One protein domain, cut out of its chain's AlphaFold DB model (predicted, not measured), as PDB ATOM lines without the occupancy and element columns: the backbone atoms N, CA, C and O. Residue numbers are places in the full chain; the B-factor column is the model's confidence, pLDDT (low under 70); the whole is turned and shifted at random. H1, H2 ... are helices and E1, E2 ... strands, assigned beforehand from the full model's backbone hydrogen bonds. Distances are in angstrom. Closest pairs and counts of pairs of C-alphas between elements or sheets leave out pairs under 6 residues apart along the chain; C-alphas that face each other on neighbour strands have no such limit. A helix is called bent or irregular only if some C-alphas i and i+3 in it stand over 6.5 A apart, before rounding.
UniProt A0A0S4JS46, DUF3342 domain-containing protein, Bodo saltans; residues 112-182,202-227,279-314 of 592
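What this domain is: This is residues 112 to 182, 202 to 227 and 279 to 314 of the 592 residues of the protein "DUF3342 domain-containing protein" of Bodo saltans (UniProt A0A0S4JS46). Four helices cross one another at wide angles to make a core, H5 with the long H4 along it at a steep tilt and H1 and H2 packed across H5, and two small heads are set off this core, each a two-stranded hairpin that runs straight into a short helix. One head, E1, E2 and H3, makes one end of the longest axis, where residues 173 to 178 stick out; the other, E3, E4 and H6, is an arm to one side, with H6 folded back toward H5. The printed part has 133 residues, with six named helices and four named strands in the order H1 H2 E1 E2 H3 H4 H5 E3 E4 H6, and its class is mostly helix. Each sheet is a pair of antiparallel strands, E1 - E2 and E3 - E4. The whole is compact, with a radius of gyration of the C-alphas of 16.2 A and spans of 53 by 41 by 29 A.

How they stand to each other: E1, residues 156 to 158, and E2, residues 165 to 167, form a hairpin, antiparallel at 145 degrees, with N 157 and O 166 within hydrogen-bond range at 2.9 A. H3, residues 168 to 174, follows E2 by a tight link and touches no helix. H2, residues 134 to 149, comes closest to E1 at the C-alphas of Gln 146 and Leu 156, 6.8 A apart. H5, residues 279 to 291, touches H2 with residues 290 to 291 alone, the closest C-alphas being those of Thr 138 and Leu 290, 5.1 A apart; the two are about perpendicular, at 82 degrees. H4, residues 206 to 227, touches H5, closest at the C-alphas of Gln 217 and Gly 280, 4.5 A, with a steep tilt of 44 degrees, opposite ways. H2 and H4 only just touch, with 3 pairs of C-alphas within 8 A, the closest being Ile 149 and Val 208 at 6.8 A. H1, residues 113 to 125, touches H4 at a steep tilt of 62 degrees, the same way, closest at the C-alphas of Ala 117 and Ala 220, 5.3 A. H1 also touches H5, about perpendicular at 82 degrees, closest at the C-alphas of Leu 121 and Val 283, 5.8 A. E3, residues 296 to 298, and E4, residues 305 to 307, form the second hairpin, antiparallel at 144 degrees, with N 297 and O 306 within hydrogen-bond range at 2.8 A. H6, residues 308 to 313, is close to H5 but not clearly touching it, with the C-alphas of Leu 285 and Ile 309 6.3 A apart. In H1, H2, H3, H4 and H5 every O i to N i+4 pair is within hydrogen-bond range; in H6 0 of 2 are, beside 2 of 3 O i to N i+3 pairs.

Where its parts are: H1, 18.1 A from first to last C-alpha, begins at C-alpha 113, (-112.623, -88.906, -74.951). H2 measures 22.3 A and H5 18.4 A. H4 is the longest helix, 31.6 A, from C-alpha 206 at (-95.301, -94.430, -73.825) to C-alpha 227 at (-118.844, -81.773, -90.752). E1 and E2 measure 7.0 A each, E3 6.6 A, E4 6.8 A and H3 9.7 A. H6, 9.3 A, ends at C-alpha 313, (-90.877, -78.943, -90.197), and is irregular: C-alphas 309 and 312 are 7.3 A apart.

The domain as a whole: The two C-alphas farthest apart are those of Ser 177 and Ser 227, 54.0 A. Residues 183 to 201 are not printed, and C-alphas 182 and 202 are 11.3 A apart across that cut; residues 228 to 278 are not printed either, with 11.1 A between C-alphas 227 and 279. Of the links that are printed whole, none is long. The mean pLDDT of the printed part is 71.3, and 62 residues are under 70: 149 to 182, 202 to 210, 226 to 227, 292 to 298 and 303 to 312.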
ATOM      1  N   ARG A 112    -115.692 -87.674 -71.316       91.25
ATOM      2  CA  ARG A 112    -115.312 -88.752 -72.240       91.25
ATOM      3  C   ARG A 112    -114.244 -88.261 -73.213       91.25
ATOM      4  O   ARG A 112    -114.043 -87.061 -73.378       91.25
ATOM      5  N   GLU A 113    -113.599 -89.200 -73.894       86.88
ATOM      6  CA  GLU A 113    -112.623 -88.906 -74.951       86.88
ATOM      7  C   GLU A 113    -113.254 -88.066 -76.075       86.88
ATOM      8  O   GLU A 113    -112.689 -87.039 -76.445       86.88
ATOM      9  N   ASP A 114    -114.486 -88.396 -76.491       90.50
ATOM     10  CA  ASP A 114    -115.267 -87.615 -77.462       90.50
ATOM     11  C   ASP A 114    -115.417 -86.138 -77.044       90.50
ATOM     12  O   ASP A 114    -115.240 -85.234 -77.859       90.50
ATOM     13  N   ASP A 115    -115.715 -85.889 -75.764       92.75
ATOM     14  CA  ASP A 115    -115.946 -84.542 -75.222       92.75
ATOM     15  C   ASP A 115    -114.647 -83.712 -75.247       92.75
ATOM     16  O   ASP A 115    -114.656 -82.506 -75.501       92.75
ATOM     17  N   ILE A 116    -113.506 -84.375 -75.028       91.94
ATOM     18  CA  ILE A 116    -112.163 -83.785 -75.081       91.94
ATOM     19  C   ILE A 116    -111.751 -83.518 -76.532       91.94
ATOM     20  O   ILE A 116    -111.277 -82.424 -76.838       91.94
ATOM     21  N   ALA A 117    -111.956 -84.484 -77.433       89.62
ATOM     22  CA  ALA A 117    -111.654 -84.358 -78.855       89.62
ATOM     23  C   ALA A 117    -112.452 -83.209 -79.493       89.62
ATOM     24  O   ALA A 117    -111.864 -82.362 -80.167       89.62
ATOM     25  N   ALA A 118    -113.756 -83.119 -79.209       91.75
ATOM     26  CA  ALA A 118    -114.615 -82.027 -79.663       91.75
ATOM     27  C   ALA A 118    -114.179 -80.663 -79.094       91.75
ATOM     28  O   ALA A 118    -114.078 -79.686 -79.838       91.75
ATOM     29  N   SER A 119    -113.852 -80.600 -77.796       92.69
ATOM     30  CA  SER A 119    -113.384 -79.361 -77.152       92.69
ATOM     31  C   SER A 119    -112.069 -78.851 -77.755       92.69
ATOM     32  O   SER A 119    -111.919 -77.660 -78.024       92.69
ATOM     33  N   LEU A 120    -111.113 -79.750 -78.003       91.88
ATOM     34  CA  LEU A 120    -109.834 -79.408 -78.625       91.88
ATOM     35  C   LEU A 120    -110.000 -79.016 -80.097       91.88
ATOM     36  O   LEU A 120    -109.356 -78.066 -80.537       91.88
ATOM     37  N   LEU A 121    -110.870 -79.705 -80.844       91.69
ATOM     38  CA  LEU A 121    -111.149 -79.385 -82.244       91.69
ATOM     39  C   LEU A 121    -111.764 -77.985 -82.377       91.69
ATOM     40  O   LEU A 121    -111.261 -77.180 -83.151       91.69
ATOM     41  N   SER A 122    -112.755 -77.645 -81.549       92.19
ATOM     42  CA  SER A 122    -113.370 -76.309 -81.527       92.19
ATOM     43  C   SER A 122    -112.382 -75.194 -81.119       92.19
ATOM     44  O   SER A 122    -112.391 -74.098 -81.690       92.19
ATOM     45  N   LEU A 123    -111.439 -75.468 -80.205       92.00
ATOM     46  CA  LEU A 123    -110.345 -74.535 -79.885       92.00
ATOM     47  C   LEU A 123    -109.353 -74.338 -81.049       92.00
ATOM     48  O   LEU A 123    -108.841 -73.230 -81.221       92.00
ATOM     49  N   VAL A 124    -109.098 -75.374 -81.859       89.69
ATOM     50  CA  VAL A 124    -108.300 -75.272 -83.096       89.69
ATOM     51  C   VAL A 124    -109.060 -74.496 -84.176       89.69
ATOM     52  O   VAL A 124    -108.514 -73.550 -84.739       89.69
ATOM     53  N   GLU A 125    -110.313 -74.862 -84.453       89.94
ATOM     54  CA  GLU A 125    -111.141 -74.272 -85.516       89.94
ATOM     55  C   GLU A 125    -111.450 -72.791 -85.265       89.94
ATOM     56  O   GLU A 125    -111.421 -71.985 -86.195       89.94
ATOM     57  N   SER A 126    -111.662 -72.402 -84.003       88.38
ATOM     58  CA  SER A 126    -111.820 -70.994 -83.609       88.38
ATOM     59  C   SER A 126    -110.494 -70.219 -83.512       88.38
ATOM     60  O   SER A 126    -110.507 -69.004 -83.321       88.38
ATOM     61  N   GLY A 127    -109.343 -70.893 -83.638       88.00
ATOM     62  CA  GLY A 127    -108.002 -70.300 -83.540       88.00
ATOM     63  C   GLY A 127    -107.569 -69.897 -82.122       88.00
ATOM     64  O   GLY A 127    -106.499 -69.309 -81.945       88.00
ATOM     65  N   ASN A 128    -108.361 -70.219 -81.098       86.00
ATOM     66  CA  ASN A 128    -108.190 -69.734 -79.728       86.00
ATOM     67  C   ASN A 128    -107.293 -70.629 -78.851       86.00
ATOM     68  O   ASN A 128    -107.533 -70.787 -77.655       86.00
ATOM     69  N   GLU A 129    -106.185 -71.144 -79.402       80.12
ATOM     70  CA  GLU A 129    -105.162 -71.916 -78.660       80.12
ATOM     71  C   GLU A 129    -104.587 -71.193 -77.415       80.12
ATOM     72  O   GLU A 129    -103.872 -71.785 -76.601       80.12
ATOM     73  N   ARG A 130    -104.830 -69.881 -77.297       82.19
ATOM     74  CA  ARG A 130    -104.329 -68.987 -76.243       82.19
ATOM     75  C   ARG A 130    -105.459 -68.344 -75.430       82.19
ATOM     76  O   ARG A 130    -105.325 -67.193 -75.020       82.19
ATOM     77  N   CYS A 131    -106.558 -69.068 -75.224       85.38
ATOM     78  CA  CYS A 131    -107.638 -68.674 -74.317       85.38
ATOM     79  C   CYS A 131    -107.112 -68.306 -72.912       85.38
ATOM     80  O   CYS A 131    -106.082 -68.823 -72.468       85.38
ATOM     81  N   ALA A 132    -107.816 -67.409 -72.210       88.19
ATOM     82  CA  ALA A 132    -107.399 -66.924 -70.890       88.19
ATOM     83  C   ALA A 132    -107.232 -68.084 -69.892       88.19
ATOM     84  O   ALA A 132    -106.201 -68.213 -69.235       88.19
ATOM     85  N   ASN A 133    -108.195 -69.007 -69.889       92.31
ATOM     86  CA  ASN A 133    -108.254 -70.160 -68.992       92.31
ATOM     87  C   ASN A 133    -107.384 -71.358 -69.433       92.31
ATOM     88  O   ASN A 133    -107.630 -72.505 -69.053       92.31
ATOM     89  N   ARG A 134    -106.318 -71.120 -70.215       89.06
ATOM     90  CA  ARG A 134    -105.391 -72.172 -70.668       89.06
ATOM     91  C   ARG A 134    -104.723 -72.928 -69.509       89.06
ATOM     92  O   ARG A 134    -104.460 -74.119 -69.651       89.06
ATOM     93  N   ALA A 135    -104.456 -72.272 -68.375       87.94
ATOM     94  CA  ALA A 135    -103.858 -72.915 -67.198       87.94
ATOM     95  C   ALA A 135    -104.792 -73.976 -66.582       87.94
ATOM     96  O   ALA A 135    -104.367 -75.113 -66.337       87.94
ATOM     97  N   PHE A 136    -106.079 -73.643 -66.442       93.25
ATOM     98  CA  PHE A 136    -107.128 -74.592 -66.078       93.25
ATOM     99  C   PHE A 136    -107.235 -75.739 -67.097       93.25
ATOM    100  O   PHE A 136    -107.160 -76.898 -66.698       93.25
ATOM    101  N   LEU A 137    -107.300 -75.455 -68.407       92.75
ATOM    102  CA  LEU A 137    -107.376 -76.496 -69.448       92.75
ATOM    103  C   LEU A 137    -106.181 -77.468 -69.403       92.75
ATOM    104  O   LEU A 137    -106.368 -78.683 -69.441       92.75
ATOM    105  N   THR A 138    -104.951 -76.960 -69.271       88.75
ATOM    106  CA  THR A 138    -103.752 -77.791 -69.068       88.75
ATOM    107  C   THR A 138    -103.895 -78.684 -67.832       88.75
ATOM    108  O   THR A 138    -103.526 -79.858 -67.876       88.75
ATOM    109  N   THR A 139    -104.442 -78.162 -66.734       90.56
ATOM    110  CA  THR A 139    -104.622 -78.909 -65.478       90.56
ATOM    111  C   THR A 139    -105.713 -79.976 -65.598       90.56
ATOM    112  O   THR A 139    -105.505 -81.112 -65.173       90.56
ATOM    113  N   LEU A 140    -106.828 -79.656 -66.259       93.31
ATOM    114  CA  LEU A 140    -107.922 -80.576 -66.565       93.31
ATOM    115  C   LEU A 140    -107.446 -81.751 -67.431       93.31
ATOM    116  O   LEU A 140    -107.645 -82.906 -67.059       93.31
ATOM    117  N   LEU A 141    -106.731 -81.482 -68.530       90.81
ATOM    118  CA  LEU A 141    -106.169 -82.533 -69.390       90.81
ATOM    119  C   LEU A 141    -105.152 -83.409 -68.642       90.81
ATOM    120  O   LEU A 141    -105.124 -84.623 -68.837       90.81
ATOM    121  N   ARG A 142    -104.351 -82.829 -67.738       86.94
ATOM    122  CA  ARG A 142    -103.429 -83.585 -66.873       86.94
ATOM    123  C   ARG A 142    -104.155 -84.511 -65.892       86.94
ATOM    124  O   ARG A 142    -103.677 -85.627 -65.683       86.94
ATOM    125  N   GLN A 143    -105.290 -84.084 -65.333       88.00
ATOM    126  CA  GLN A 143    -106.146 -84.910 -64.468       88.00
ATOM    127  C   GLN A 143    -106.842 -86.031 -65.251       88.00
ATOM    128  O   GLN A 143    -106.843 -87.175 -64.800       88.00
ATOM    129  N   VAL A 144    -107.361 -85.740 -66.450       89.44
ATOM    130  CA  VAL A 144    -107.915 -86.757 -67.362       89.44
ATOM    131  C   VAL A 144    -106.862 -87.818 -67.672       89.44
ATOM    132  O   VAL A 144    -107.105 -88.998 -67.441       89.44
ATOM    133  N   VAL A 145    -105.681 -87.417 -68.155       84.19
ATOM    134  CA  VAL A 145    -104.600 -88.348 -68.517       84.19
ATOM    135  C   VAL A 145    -104.168 -89.185 -67.317       84.19
ATOM    136  O   VAL A 145    -104.009 -90.395 -67.451       84.19
ATOM    137  N   GLN A 146    -104.035 -88.575 -66.135       80.69
ATOM    138  CA  GLN A 146    -103.711 -89.317 -64.919       80.69
ATOM    139  C   GLN A 146    -104.803 -90.350 -64.601       80.69
ATOM    140  O   GLN A 146    -104.482 -91.521 -64.453       80.69
ATOM    141  N   HIS A 147    -106.087 -89.981 -64.595       81.75
ATOM    142  CA  HIS A 147    -107.175 -90.927 -64.318       81.75
ATOM    143  C   HIS A 147    -107.325 -92.025 -65.389       81.75
ATOM    144  O   HIS A 147    -107.658 -93.162 -65.062       81.75
ATOM    145  N   ARG A 148    -107.149 -91.713 -66.676       78.50
ATOM    146  CA  ARG A 148    -107.374 -92.676 -67.771       78.50
ATOM    147  C   ARG A 148    -106.206 -93.655 -67.955       78.50
ATOM    148  O   ARG A 148    -106.414 -94.707 -68.551       78.50
ATOM    149  N   ILE A 149    -105.012 -93.336 -67.445       69.25
ATOM    150  CA  ILE A 149    -103.807 -94.179 -67.558       69.25
ATOM    151  C   ILE A 149    -103.441 -94.866 -66.227       69.25
ATOM    152  O   ILE A 149    -102.906 -95.975 -66.249       69.25
ATOM    153  N   CYS A 150    -103.746 -94.268 -65.070       64.94
ATOM    154  CA  CYS A 150    -103.537 -94.894 -63.761       64.94
ATOM    155  C   CYS A 150    -104.797 -95.587 -63.221       64.94
ATOM    156  O   CYS A 150    -105.669 -94.931 -62.655       64.94
ATOM    157  N   ASP A 151    -104.789 -96.924 -63.226       56.56
ATOM    158  CA  ASP A 151    -105.590 -97.727 -62.282       56.56
ATOM    159  C   ASP A 151    -105.151 -97.486 -60.814       56.56
ATOM    160  O   ASP A 151    -105.941 -97.671 -59.888       56.56
ATOM    161  N   ASP A 152    -103.898 -97.058 -60.589       55.69
ATOM    162  CA  ASP A 152    -103.353 -96.651 -59.284       55.69
ATOM    163  C   ASP A 152    -102.799 -95.209 -59.359       55.69
ATOM    164  O   ASP A 152    -101.778 -94.983 -60.019       55.69
ATOM    165  N   PRO A 153    -103.418 -94.215 -58.688       55.16
ATOM    166  CA  PRO A 153    -103.006 -92.810 -58.755       55.16
ATOM    167  C   PRO A 153    -101.661 -92.510 -58.066       55.16
ATOM    168  O   PRO A 153    -101.199 -91.367 -58.101       55.16
ATOM    169  N   VAL A 154    -101.028 -93.494 -57.414       56.66
ATOM    170  CA  VAL A 154     -99.712 -93.340 -56.779       56.66
ATOM    171  C   VAL A 154     -98.568 -93.451 -57.793       56.66
ATOM    172  O   VAL A 154     -97.530 -92.823 -57.564       56.66
ATOM    173  N   SER A 155     -98.744 -94.196 -58.896       61.09
ATOM    174  CA  SER A 155     -97.661 -94.509 -59.841       61.09
ATOM    175  C   SER A 155     -97.278 -93.335 -60.743       61.09
ATOM    176  O   SER A 155     -96.141 -92.889 -60.670       61.09
ATOM    177  N   LEU A 156     -98.169 -92.771 -61.564       62.59
ATOM    178  CA  LEU A 156     -97.804 -91.645 -62.438       62.59
ATOM    179  C   LEU A 156     -97.984 -90.292 -61.736       62.59
ATOM    180  O   LEU A 156     -99.056 -89.974 -61.222       62.59
ATOM    181  N   ARG A 157     -96.942 -89.452 -61.766       64.06
ATOM    182  CA  ARG A 157     -96.973 -88.070 -61.262       64.06
ATOM    183  C   ARG A 157     -96.403 -87.073 -62.259       64.06
ATOM    184  O   ARG A 157     -95.364 -87.300 -62.874       64.06
ATOM    185  N   TRP A 158     -97.057 -85.921 -62.356       67.62
ATOM    186  CA  TRP A 158     -96.555 -84.766 -63.092       67.62
ATOM    187  C   TRP A 158     -95.387 -84.124 -62.336       67.62
ATOM    188  O   TRP A 158     -95.544 -83.635 -61.217       67.62
ATOM    189  N   CYS A 159     -94.202 -84.109 -62.943       61.25
ATOM    190  CA  CYS A 159     -93.035 -83.435 -62.396       61.25
ATOM    191  C   CYS A 159     -93.250 -81.914 -62.425       61.25
ATOM    192  O   CYS A 159     -93.346 -81.313 -63.496       61.25
ATOM    193  N   HIS A 160     -93.303 -81.284 -61.248       55.19
ATOM    194  CA  HIS A 160     -93.700 -79.879 -61.090       55.19
ATOM    195  C   HIS A 160     -92.839 -78.884 -61.894       55.19
ATOM    196  O   HIS A 160     -93.334 -77.842 -62.309       55.19
ATOM    197  N   GLN A 161     -91.567 -79.213 -62.151       53.09
ATOM    198  CA  GLN A 161     -90.577 -78.265 -62.677       53.09
ATOM    199  C   GLN A 161     -90.178 -78.485 -64.154       53.09
ATOM    200  O   GLN A 161     -89.622 -77.575 -64.763       53.09
ATOM    201  N   CYS A 162     -90.507 -79.631 -64.767       54.75
ATOM    202  CA  CYS A 162     -90.396 -79.830 -66.226       54.75
ATOM    203  C   CYS A 162     -91.720 -80.196 -66.915       54.75
ATOM    204  O   CYS A 162     -91.767 -80.259 -68.140       54.75
ATOM    205  N   GLY A 163     -92.793 -80.449 -66.159       58.59
ATOM    206  CA  GLY A 163     -94.111 -80.772 -66.704       58.59
ATOM    207  C   GLY A 163     -94.235 -82.153 -67.355       58.59
ATOM    208  O   GLY A 163     -95.258 -82.410 -67.980       58.59
ATOM    209  N   TYR A 164     -93.239 -83.036 -67.222       63.81
ATOM    210  CA  TYR A 164     -93.325 -84.419 -67.704       63.81
ATOM    211  C   TYR A 164     -94.126 -85.307 -66.750       63.81
ATOM    212  O   TYR A 164     -94.028 -85.165 -65.531       63.81
ATOM    213  N   LEU A 165     -94.863 -86.265 -67.309       61.06
ATOM    214  CA  LEU A 165     -95.456 -87.373 -66.567       61.06
ATOM    215  C   LEU A 165     -94.375 -88.429 -66.291       61.06
ATOM    216  O   LEU A 165     -93.685 -88.862 -67.214       61.06
ATOM    217  N   VAL A 166     -94.203 -88.810 -65.025       61.38
ATOM    218  CA  VAL A 166     -93.141 -89.711 -64.555       61.38
ATOM    219  C   VAL A 166     -93.756 -90.842 -63.740       61.38
ATOM    220  O   VAL A 166     -94.539 -90.583 -62.829       61.38
ATOM    221  N   ASP A 167     -93.366 -92.081 -64.032       64.12
ATOM    222  CA  ASP A 167     -93.674 -93.233 -63.186       64.12
ATOM    223  C   ASP A 167     -92.775 -93.223 -61.940       64.12
ATOM    224  O   ASP A 167     -91.548 -93.310 -62.023       64.12
ATOM    225  N   VAL A 168     -93.404 -93.063 -60.778       62.44
ATOM    226  CA  VAL A 168     -92.810 -93.035 -59.441       62.44
ATOM    227  C   VAL A 168     -92.271 -94.406 -59.042       62.44
ATOM    228  O   VAL A 168     -91.277 -94.464 -58.326       62.44
ATOM    229  N   GLU A 169     -92.867 -95.504 -59.506       60.41
ATOM    230  CA  GLU A 169     -92.382 -96.857 -59.227       60.41
ATOM    231  C   GLU A 169     -91.112 -97.145 -60.040       60.41
ATOM    232  O   GLU A 169     -90.097 -97.584 -59.490       60.41
ATOM    233  N   ALA A 170     -91.100 -96.747 -61.317       55.47
ATOM    234  CA  ALA A 170     -89.881 -96.722 -62.123       55.47
ATOM    235  C   ALA A 170     -88.813 -95.793 -61.512       55.47
ATOM    236  O   ALA A 170     -87.655 -96.189 -61.371       55.47
ATOM    237  N   LEU A 171     -89.185 -94.589 -61.070       55.66
ATOM    238  CA  LEU A 171     -88.275 -93.637 -60.428       55.66
ATOM    239  C   LEU A 171     -87.673 -94.185 -59.118       55.66
ATOM    240  O   LEU A 171     -86.467 -94.052 -58.905       55.66
ATOM    241  N   ARG A 172     -88.476 -94.858 -58.278       57.22
ATOM    242  CA  ARG A 172     -88.025 -95.573 -57.067       57.22
ATOM    243  C   ARG A 172     -87.012 -96.664 -57.409       57.22
ATOM    244  O   ARG A 172     -85.996 -96.768 -56.726       57.22
ATOM    245  N   SER A 173     -87.259 -97.438 -58.472       52.78
ATOM    246  CA  SER A 173     -86.346 -98.501 -58.926       52.78
ATOM    247  C   SER A 173     -84.975 -97.971 -59.372       52.78
ATOM    248  O   SER A 173     -83.961 -98.632 -59.158       52.78
ATOM    249  N   VAL A 174     -84.934 -96.757 -59.935       48.56
ATOM    250  CA  VAL A 174     -83.700 -96.099 -60.387       48.56
ATOM    251  C   VAL A 174     -82.985 -95.383 -59.236       48.56
ATOM    252  O   VAL A 174     -81.757 -95.304 -59.236       48.56
ATOM    253  N   ASN A 175     -83.718 -94.840 -58.255       51.06
ATOM    254  CA  ASN A 175     -83.128 -94.010 -57.204       51.06
ATOM    255  C   ASN A 175     -83.891 -94.073 -55.863       51.06
ATOM    256  O   ASN A 175     -84.540 -93.114 -55.442       51.06
ATOM    257  N   ALA A 176     -83.754 -95.198 -55.154       51.34
ATOM    258  CA  ALA A 176     -84.441 -95.499 -53.889       51.34
ATOM    259  C   ALA A 176     -84.229 -94.481 -52.739       51.34
ATOM    260  O   ALA A 176     -84.909 -94.559 -51.718       51.34
ATOM    261  N   SER A 177     -83.295 -93.533 -52.875       49.72
ATOM    262  CA  SER A 177     -83.004 -92.501 -51.869       49.72
ATOM    263  C   SER A 177     -83.812 -91.203 -52.027       49.72
ATOM    264  O   SER A 177     -83.686 -90.325 -51.176       49.72
ATOM    265  N   VAL A 178     -84.620 -91.046 -53.085       52.50
ATOM    266  CA  VAL A 178     -85.343 -89.793 -53.381       52.50
ATOM    267  C   VAL A 178     -86.851 -90.050 -53.470       52.50
ATOM    268  O   VAL A 178     -87.411 -90.229 -54.546       52.50
ATOM    269  N   VAL A 179     -87.504 -90.119 -52.304       45.72
ATOM    270  CA  VAL A 179     -88.884 -90.639 -52.174       45.72
ATOM    271  C   VAL A 179     -89.962 -89.543 -52.097       45.72
ATOM    272  O   VAL A 179     -91.102 -89.798 -52.477       45.72
ATOM    273  N   ASN A 180     -89.620 -88.327 -51.645       48.81
ATOM    274  CA  ASN A 180     -90.614 -87.295 -51.290       48.81
ATOM    275  C   ASN A 180     -90.728 -86.120 -52.281       48.81
ATOM    276  O   ASN A 180     -91.741 -85.428 -52.278       48.81
ATOM    277  N   GLU A 181     -89.734 -85.905 -53.144       48.56
ATOM    278  CA  GLU A 181     -89.729 -84.856 -54.174       48.56
ATOM    279  C   GLU A 181     -89.290 -85.475 -55.505       48.56
ATOM    280  O   GLU A 181     -88.281 -86.174 -55.542       48.56
ATOM    281  N   VAL A 182     -90.020 -85.244 -56.602       47.19
ATOM    282  CA  VAL A 182     -89.632 -85.751 -57.934       47.19
ATOM    283  C   VAL A 182     -88.469 -84.889 -58.457       47.19
ATOM    284  O   VAL A 182     -88.702 -83.723 -58.789       47.19
ATOM    285  N   HIS A 202     -86.185 -89.283 -68.392       41.75
ATOM    286  CA  HIS A 202     -87.431 -90.023 -68.125       41.75
ATOM    287  C   HIS A 202     -88.013 -90.710 -69.368       41.75
ATOM    288  O   HIS A 202     -88.649 -90.054 -70.191       41.75
ATOM    289  N   GLU A 203     -87.786 -92.017 -69.491       40.19
ATOM    290  CA  GLU A 203     -88.423 -92.851 -70.503       40.19
ATOM    291  C   GLU A 203     -89.848 -93.145 -70.009       40.19
ATOM    292  O   GLU A 203     -89.998 -93.825 -68.991       40.19
ATOM    293  N   PRO A 204     -90.902 -92.561 -70.612       43.41
ATOM    294  CA  PRO A 204     -92.253 -92.739 -70.096       43.41
ATOM    295  C   PRO A 204     -92.795 -94.112 -70.496       43.41
ATOM    296  O   PRO A 204     -92.312 -94.739 -71.441       43.41
ATOM    297  N   THR A 205     -93.888 -94.534 -69.864       46.72
ATOM    298  CA  THR A 205     -94.667 -95.720 -70.257       46.72
ATOM    299  C   THR A 205     -95.482 -95.430 -71.534       46.72
ATOM    300  O   THR A 205     -96.713 -95.424 -71.536       46.72
ATOM    301  N   LEU A 206     -94.776 -95.098 -72.625       51.88
ATOM    302  CA  LEU A 206     -95.301 -94.430 -73.825       51.88
ATOM    303  C   LEU A 206     -96.447 -95.179 -74.502       51.88
ATOM    304  O   LEU A 206     -97.365 -94.546 -75.009       51.88
ATOM    305  N   THR A 207     -96.424 -96.511 -74.474       55.38
ATOM    306  CA  THR A 207     -97.405 -97.370 -75.151       55.38
ATOM    307  C   THR A 207     -98.851 -97.091 -74.743       55.38
ATOM    308  O   THR A 207     -99.744 -97.231 -75.573       55.38
ATOM    309  N   VAL A 208     -99.109 -96.675 -73.498       55.25
ATOM    310  CA  VAL A 208    -100.477 -96.384 -73.033       55.25
ATOM    311  C   VAL A 208    -100.924 -94.980 -73.447       55.25
ATOM    312  O   VAL A 208    -102.070 -94.790 -73.853       55.25
ATOM    313  N   LEU A 209    -100.016 -94.003 -73.402       67.31
ATOM    314  CA  LEU A 209    -100.323 -92.616 -73.760       67.31
ATOM    315  C   LEU A 209    -100.463 -92.456 -75.282       67.31
ATOM    316  O   LEU A 209    -101.353 -91.747 -75.741       67.31
ATOM    317  N   ASP A 210     -99.673 -93.196 -76.062       67.12
ATOM    318  CA  ASP A 210     -99.770 -93.220 -77.524       67.12
ATOM    319  C   ASP A 210    -101.085 -93.884 -77.994       67.12
ATOM    320  O   ASP A 210    -101.701 -93.401 -78.942       67.12
ATOM    321  N   ASN A 211    -101.598 -94.901 -77.283       71.62
ATOM    322  CA  ASN A 211    -102.938 -95.459 -77.541       71.62
ATOM    323  C   ASN A 211    -104.059 -94.429 -77.303       71.62
ATOM    324  O   ASN A 211    -104.967 -94.308 -78.126       71.62
ATOM    325  N   PHE A 212    -103.990 -93.668 -76.203       75.94
ATOM    326  CA  PHE A 212    -104.951 -92.597 -75.902       75.94
ATOM    327  C   PHE A 212    -104.926 -91.491 -76.973       75.94
ATOM    328  O   PHE A 212    -105.976 -91.011 -77.400       75.94
ATOM    329  N   MET A 213    -103.737 -91.143 -77.480       77.00
ATOM    330  CA  MET A 213    -103.598 -90.189 -78.584       77.00
ATOM    331  C   MET A 213    -104.214 -90.687 -79.891       77.00
ATOM    332  O   MET A 213    -104.886 -89.906 -80.560       77.00
ATOM    333  N   VAL A 214    -104.049 -91.968 -80.235       80.94
ATOM    334  CA  VAL A 214    -104.702 -92.561 -81.416       80.94
ATOM    335  C   VAL A 214    -106.231 -92.522 -81.284       80.94
ATOM    336  O   VAL A 214    -106.910 -92.206 -82.260       80.94
ATOM    337  N   GLY A 215    -106.774 -92.749 -80.082       79.81
ATOM    338  CA  GLY A 215    -108.206 -92.587 -79.792       79.81
ATOM    339  C   GLY A 215    -108.708 -91.164 -80.065       79.81
ATOM    340  O   GLY A 215    -109.595 -90.974 -80.901       79.81
ATOM    341  N   LEU A 216    -108.078 -90.157 -79.446       81.50
ATOM    342  CA  LEU A 216    -108.418 -88.741 -79.650       81.50
ATOM    343  C   LEU A 216    -108.261 -88.295 -81.114       81.50
ATOM    344  O   LEU A 216    -109.132 -87.600 -81.641       81.50
ATOM    345  N   GLN A 217    -107.183 -88.705 -81.794       82.31
ATOM    346  CA  GLN A 217    -106.972 -88.437 -83.223       82.31
ATOM    347  C   GLN A 217    -108.109 -89.017 -84.073       82.31
ATOM    348  O   GLN A 217    -108.625 -88.331 -84.956       82.31
ATOM    349  N   GLN A 218    -108.505 -90.270 -83.821       84.06
ATOM    350  CA  GLN A 218    -109.541 -90.957 -84.590       84.06
ATOM    351  C   GLN A 218    -110.927 -90.338 -84.356       84.06
ATOM    352  O   GLN A 218    -111.681 -90.154 -85.313       84.06
ATOM    353  N   GLN A 219    -111.238 -89.953 -83.115       85.06
ATOM    354  CA  GLN A 219    -112.457 -89.219 -82.769       85.06
ATOM    355  C   GLN A 219    -112.489 -87.854 -83.475       85.06
ATOM    356  O   GLN A 219    -113.406 -87.607 -84.261       85.06
ATOM    357  N   ALA A 220    -111.453 -87.022 -83.310       82.00
ATOM    358  CA  ALA A 220    -111.364 -85.700 -83.940       82.00
ATOM    359  C   ALA A 220    -111.417 -85.767 -85.478       82.00
ATOM    360  O   ALA A 220    -112.118 -84.979 -86.115       82.00
ATOM    361  N   ALA A 221    -110.740 -86.744 -86.090       83.12
ATOM    362  CA  ALA A 221    -110.809 -86.978 -87.530       83.12
ATOM    363  C   ALA A 221    -112.216 -87.406 -87.992       83.12
ATOM    364  O   ALA A 221    -112.665 -86.965 -89.050       83.12
ATOM    365  N   SER A 222    -112.936 -88.217 -87.206       84.06
ATOM    366  CA  SER A 222    -114.315 -88.610 -87.530       84.06
ATOM    367  C   SER A 222    -115.292 -87.428 -87.459       84.06
ATOM    368  O   SER A 222    -116.142 -87.284 -88.339       84.06
ATOM    369  N   MET A 223    -115.120 -86.532 -86.478       83.50
ATOM    370  CA  MET A 223    -115.919 -85.311 -86.313       83.50
ATOM    371  C   MET A 223    -115.674 -84.323 -87.461       83.50
ATOM    372  O   MET A 223    -116.623 -83.891 -88.120       83.50
ATOM    373  N   ALA A 224    -114.404 -84.044 -87.775       79.69
ATOM    374  CA  ALA A 224    -114.018 -83.182 -88.893       79.69
ATOM    375  C   ALA A 224    -114.521 -83.722 -90.248       79.69
ATOM    376  O   ALA A 224    -115.012 -82.958 -91.078       79.69
ATOM    377  N   ALA A 225    -114.473 -85.043 -90.465       76.62
ATOM    378  CA  ALA A 225    -115.037 -85.668 -91.661       76.62
ATOM    379  C   ALA A 225    -116.572 -85.533 -91.723       76.62
ATOM    380  O   ALA A 225    -117.116 -85.192 -92.776       76.62
ATOM    381  N   GLY A 226    -117.272 -85.749 -90.602       64.19
ATOM    382  CA  GLY A 226    -118.731 -85.631 -90.505       64.19
ATOM    383  C   GLY A 226    -119.266 -84.228 -90.825       64.19
ATOM    384  O   GLY A 226    -120.322 -84.105 -91.446       64.19
ATOM    385  N   SER A 227    -118.502 -83.183 -90.492       52.56
ATOM    386  CA  SER A 227    -118.844 -81.773 -90.752       52.56
ATOM    387  C   SER A 227    -119.037 -81.440 -92.248       52.56
ATOM    388  O   SER A 227    -119.797 -80.544 -92.614       52.56
ATOM    389  N   GLY A 279    -107.530 -82.237 -89.142       76.25
ATOM    390  CA  GLY A 279    -108.094 -81.896 -87.826       76.25
ATOM    391  C   GLY A 279    -107.516 -82.757 -86.691       76.25
ATOM    392  O   GLY A 279    -107.244 -82.244 -85.611       76.25
ATOM    393  N   GLY A 280    -107.216 -84.034 -86.968       78.75
ATOM    394  CA  GLY A 280    -106.537 -84.937 -86.033       78.75
ATOM    395  C   GLY A 280    -105.078 -84.553 -85.744       78.75
ATOM    396  O   GLY A 280    -104.705 -84.491 -84.574       78.75
ATOM    397  N   ASP A 281    -104.267 -84.236 -86.769       80.88
ATOM    398  CA  ASP A 281    -102.883 -83.745 -86.575       80.88
ATOM    399  C   ASP A 281    -102.870 -82.451 -85.731       80.88
ATOM    400  O   ASP A 281    -102.008 -82.263 -84.871       80.88
ATOM    401  N   ALA A 282    -103.822 -81.542 -85.974       81.94
ATOM    402  CA  ALA A 282    -103.904 -80.258 -85.282       81.94
ATOM    403  C   ALA A 282    -104.365 -80.404 -83.818       81.94
ATOM    404  O   ALA A 282    -103.777 -79.782 -82.930       81.94
ATOM    405  N   VAL A 283    -105.359 -81.263 -83.554       85.50
ATOM    406  CA  VAL A 283    -105.818 -81.606 -82.194       85.50
ATOM    407  C   VAL A 283    -104.724 -82.310 -81.393       85.50
ATOM    408  O   VAL A 283    -104.484 -81.926 -80.247       85.50
ATOM    409  N   GLU A 284    -104.000 -83.265 -81.987       84.12
ATOM    410  CA  GLU A 284    -102.819 -83.872 -81.359       84.12
ATOM    411  C   GLU A 284    -101.802 -82.794 -80.952       84.12
ATOM    412  O   GLU A 284    -101.315 -82.764 -79.818       84.12
ATOM    413  N   LEU A 285    -101.460 -81.907 -81.886       79.31
ATOM    414  CA  LEU A 285    -100.400 -80.932 -81.684       79.31
ATOM    415  C   LEU A 285    -100.793 -79.893 -80.619       79.31
ATOM    416  O   LEU A 285     -99.955 -79.537 -79.782       79.31
ATOM    417  N   LEU A 286    -102.063 -79.471 -80.576       83.12
ATOM    418  CA  LEU A 286    -102.603 -78.651 -79.488       83.12
ATOM    419  C   LEU A 286    -102.559 -79.396 -78.143       83.12
ATOM    420  O   LEU A 286    -102.104 -78.830 -77.150       83.12
ATOM    421  N   PHE A 287    -102.952 -80.669 -78.094       86.31
ATOM    422  CA  PHE A 287    -102.914 -81.470 -76.867       86.31
ATOM    423  C   PHE A 287    -101.491 -81.589 -76.291       86.31
ATOM    424  O   PHE A 287    -101.271 -81.292 -75.112       86.31
ATOM    425  N   TRP A 288    -100.485 -81.904 -77.119       81.44
ATOM    426  CA  TRP A 288     -99.081 -81.922 -76.684       81.44
ATOM    427  C   TRP A 288     -98.578 -80.530 -76.241       81.44
ATOM    428  O   TRP A 288     -97.823 -80.432 -75.265       81.44
ATOM    429  N   ARG A 289     -99.018 -79.441 -76.899       80.00
ATOM    430  CA  ARG A 289     -98.759 -78.041 -76.480       80.00
ATOM    431  C   ARG A 289     -99.427 -77.671 -75.151       80.00
ATOM    432  O   ARG A 289     -98.929 -76.777 -74.460       80.00
ATOM    433  N   LEU A 290    -100.550 -78.298 -74.800       82.69
ATOM    434  CA  LEU A 290    -101.286 -78.043 -73.559       82.69
ATOM    435  C   LEU A 290    -100.723 -78.842 -72.385       82.69
ATOM    436  O   LEU A 290    -100.487 -78.257 -71.332       82.69
ATOM    437  N   LEU A 291    -100.421 -80.134 -72.551       79.88
ATOM    438  CA  LEU A 291     -99.794 -80.926 -71.484       79.88
ATOM    439  C   LEU A 291     -98.390 -80.424 -71.110       79.88
ATOM    440  O   LEU A 291     -97.940 -80.631 -69.982       79.88
ATOM    441  N   GLY A 292     -97.682 -79.798 -72.057       66.06
ATOM    442  CA  GLY A 292     -96.266 -79.443 -71.927       66.06
ATOM    443  C   GLY A 292     -95.312 -80.594 -72.271       66.06
ATOM    444  O   GLY A 292     -94.102 -80.384 -72.317       66.06
ATOM    445  N   CYS A 293     -95.838 -81.782 -72.590       56.34
ATOM    446  CA  CYS A 293     -95.091 -82.962 -73.038       56.34
ATOM    447  C   CYS A 293     -94.570 -82.830 -74.481       56.34
ATOM    448  O   CYS A 293     -94.734 -83.717 -75.316       56.34
ATOM    449  N   CYS A 294     -93.874 -81.735 -74.774       50.72
ATOM    450  CA  CYS A 294     -93.021 -81.646 -75.948       50.72
ATOM    451  C   CYS A 294     -91.855 -82.638 -75.790       50.72
ATOM    452  O   CYS A 294     -90.827 -82.300 -75.200       50.72
ATOM    453  N   ARG A 295     -92.008 -83.861 -76.322       50.25
ATOM    454  CA  ARG A 295     -90.886 -84.771 -76.615       50.25
ATOM    455  C   ARG A 295     -89.858 -83.978 -77.439       50.25
ATOM    456  O   ARG A 295     -90.232 -83.438 -78.478       50.25
ATOM    457  N   VAL A 296     -88.598 -83.876 -77.008       47.38
ATOM    458  CA  VAL A 296     -87.552 -83.126 -77.737       47.38
ATOM    459  C   VAL A 296     -86.541 -84.095 -78.342       47.38
ATOM    460  O   VAL A 296     -85.833 -84.791 -77.621       47.38
ATOM    461  N   TYR A 297     -86.471 -84.129 -79.670       53.41
ATOM    462  CA  TYR A 297     -85.480 -84.884 -80.431       53.41
ATOM    463  C   TYR A 297     -84.281 -83.990 -80.753       53.41
ATOM    464  O   TYR A 297     -84.436 -82.807 -81.043       53.41
ATOM    465  N   ARG A 298     -83.069 -84.542 -80.705       57.72
ATOM    466  CA  ARG A 298     -81.836 -83.829 -81.052       57.72
ATOM    467  C   ARG A 298     -81.449 -84.239 -82.468       57.72
ATOM    468  O   ARG A 298     -81.209 -85.416 -82.701       57.72
ATOM    469  N   CYS A 299     -81.453 -83.304 -83.416       70.00
ATOM    470  CA  CYS A 299     -81.196 -83.634 -84.817       70.00
ATOM    471  C   CYS A 299     -79.713 -83.937 -85.047       70.00
ATOM    472  O   CYS A 299     -78.878 -83.036 -84.968       70.00
ATOM    473  N   ASP A 300     -79.400 -85.180 -85.417       73.06
ATOM    474  CA  ASP A 300     -78.023 -85.674 -85.570       73.06
ATOM    475  C   ASP A 300     -77.173 -84.877 -86.585       73.06
ATOM    476  O   ASP A 300     -75.949 -84.857 -86.487       73.06
ATOM    477  N   GLY A 301     -77.798 -84.186 -87.550       78.12
ATOM    478  CA  GLY A 301     -77.084 -83.384 -88.553       78.12
ATOM    479  C   GLY A 301     -76.689 -81.968 -88.105       78.12
ATOM    480  O   GLY A 301     -75.697 -81.427 -88.590       78.12
ATOM    481  N   CYS A 302     -77.439 -81.339 -87.194       83.06
ATOM    482  CA  CYS A 302     -77.217 -79.942 -86.771       83.06
ATOM    483  C   CYS A 302     -77.169 -79.751 -85.247       83.06
ATOM    484  O   CYS A 302     -77.212 -78.617 -84.770       83.06
ATOM    485  N   ASP A 303     -77.143 -80.853 -84.493       68.44
ATOM    486  CA  ASP A 303     -77.133 -80.951 -83.027       68.44
ATOM    487  C   ASP A 303     -78.285 -80.218 -82.297       68.44
ATOM    488  O   ASP A 303     -78.336 -80.144 -81.070       68.44
ATOM    489  N   THR A 304     -79.248 -79.682 -83.050       64.31
ATOM    490  CA  THR A 304     -80.297 -78.800 -82.535       64.31
ATOM    491  C   THR A 304     -81.399 -79.601 -81.848       64.31
ATOM    492  O   THR A 304     -81.877 -80.612 -82.367       64.31
ATOM    493  N   ALA A 305     -81.835 -79.113 -80.689       56.56
ATOM    494  CA  ALA A 305     -82.967 -79.643 -79.942       56.56
ATOM    495  C   ALA A 305     -84.298 -79.180 -80.571       56.56
ATOM    496  O   ALA A 305     -84.648 -78.001 -80.525       56.56
ATOM    497  N   VAL A 306     -85.037 -80.117 -81.162       50.06
ATOM    498  CA  VAL A 306     -86.274 -79.911 -81.927       50.06
ATOM    499  C   VAL A 306     -87.425 -80.657 -81.237       50.06
ATOM    500  O   VAL A 306     -87.394 -81.888 -81.163       50.06
ATOM    501  N   PRO A 307     -88.471 -79.972 -80.740       54.84
ATOM    502  CA  PRO A 307     -89.696 -80.637 -80.293       54.84
ATOM    503  C   PRO A 307     -90.288 -81.507 -81.413       54.84
ATOM    504  O   PRO A 307     -90.359 -81.052 -82.552       54.84
ATOM    505  N   LEU A 308     -90.744 -82.732 -81.124       53.31
ATOM    506  CA  LEU A 308     -91.217 -83.675 -82.154       53.31
ATOM    507  C   LEU A 308     -92.376 -83.129 -82.996       53.31
ATOM    508  O   LEU A 308     -92.422 -83.385 -84.196       53.31
ATOM    509  N   ILE A 309     -93.230 -82.290 -82.407       46.88
ATOM    510  CA  ILE A 309     -94.281 -81.535 -83.112       46.88
ATOM    511  C   ILE A 309     -93.749 -80.650 -84.260       46.88
ATOM    512  O   ILE A 309     -94.495 -80.295 -85.167       46.88
ATOM    513  N   PHE A 310     -92.453 -80.324 -84.253       61.19
ATOM    514  CA  PHE A 310     -91.745 -79.591 -85.303       61.19
ATOM    515  C   PHE A 310     -90.739 -80.461 -86.083       61.19
ATOM    516  O   PHE A 310     -90.101 -79.954 -87.002       61.19
ATOM    517  N   MET A 311     -90.611 -81.767 -85.800       66.25
ATOM    518  CA  MET A 311     -89.702 -82.668 -86.533       66.25
ATOM    519  C   MET A 311     -90.025 -82.691 -88.035       66.25
ATOM    520  O   MET A 311     -89.121 -82.541 -88.852       66.25
ATOM    521  N   ARG A 312     -91.315 -82.779 -88.407       54.78
ATOM    522  CA  ARG A 312     -91.773 -82.703 -89.814       54.78
ATOM    523  C   ARG A 312     -91.446 -81.357 -90.493       54.78
ATOM    524  O   ARG A 312     -91.460 -81.284 -91.716       54.78
ATOM    525  N   GLN A 313     -91.171 -80.303 -89.720       74.06
ATOM    526  CA  GLN A 313     -90.877 -78.943 -90.197       74.06
ATOM    527  C   GLN A 313     -89.371 -78.612 -90.154       74.06
ATOM    528  O   GLN A 313     -88.956 -77.555 -90.628       74.06
ATOM    529  N   HIS A 314     -88.535 -79.489 -89.587       75.44
ATOM    530  CA  HIS A 314     -87.117 -79.221 -89.370       75.44
ATOM    531  C   HIS A 314     -86.261 -79.588 -90.591       75.44
ATOM    532  O   HIS A 314     -85.841 -80.731 -90.778       75.44
TER     533      HIS A 314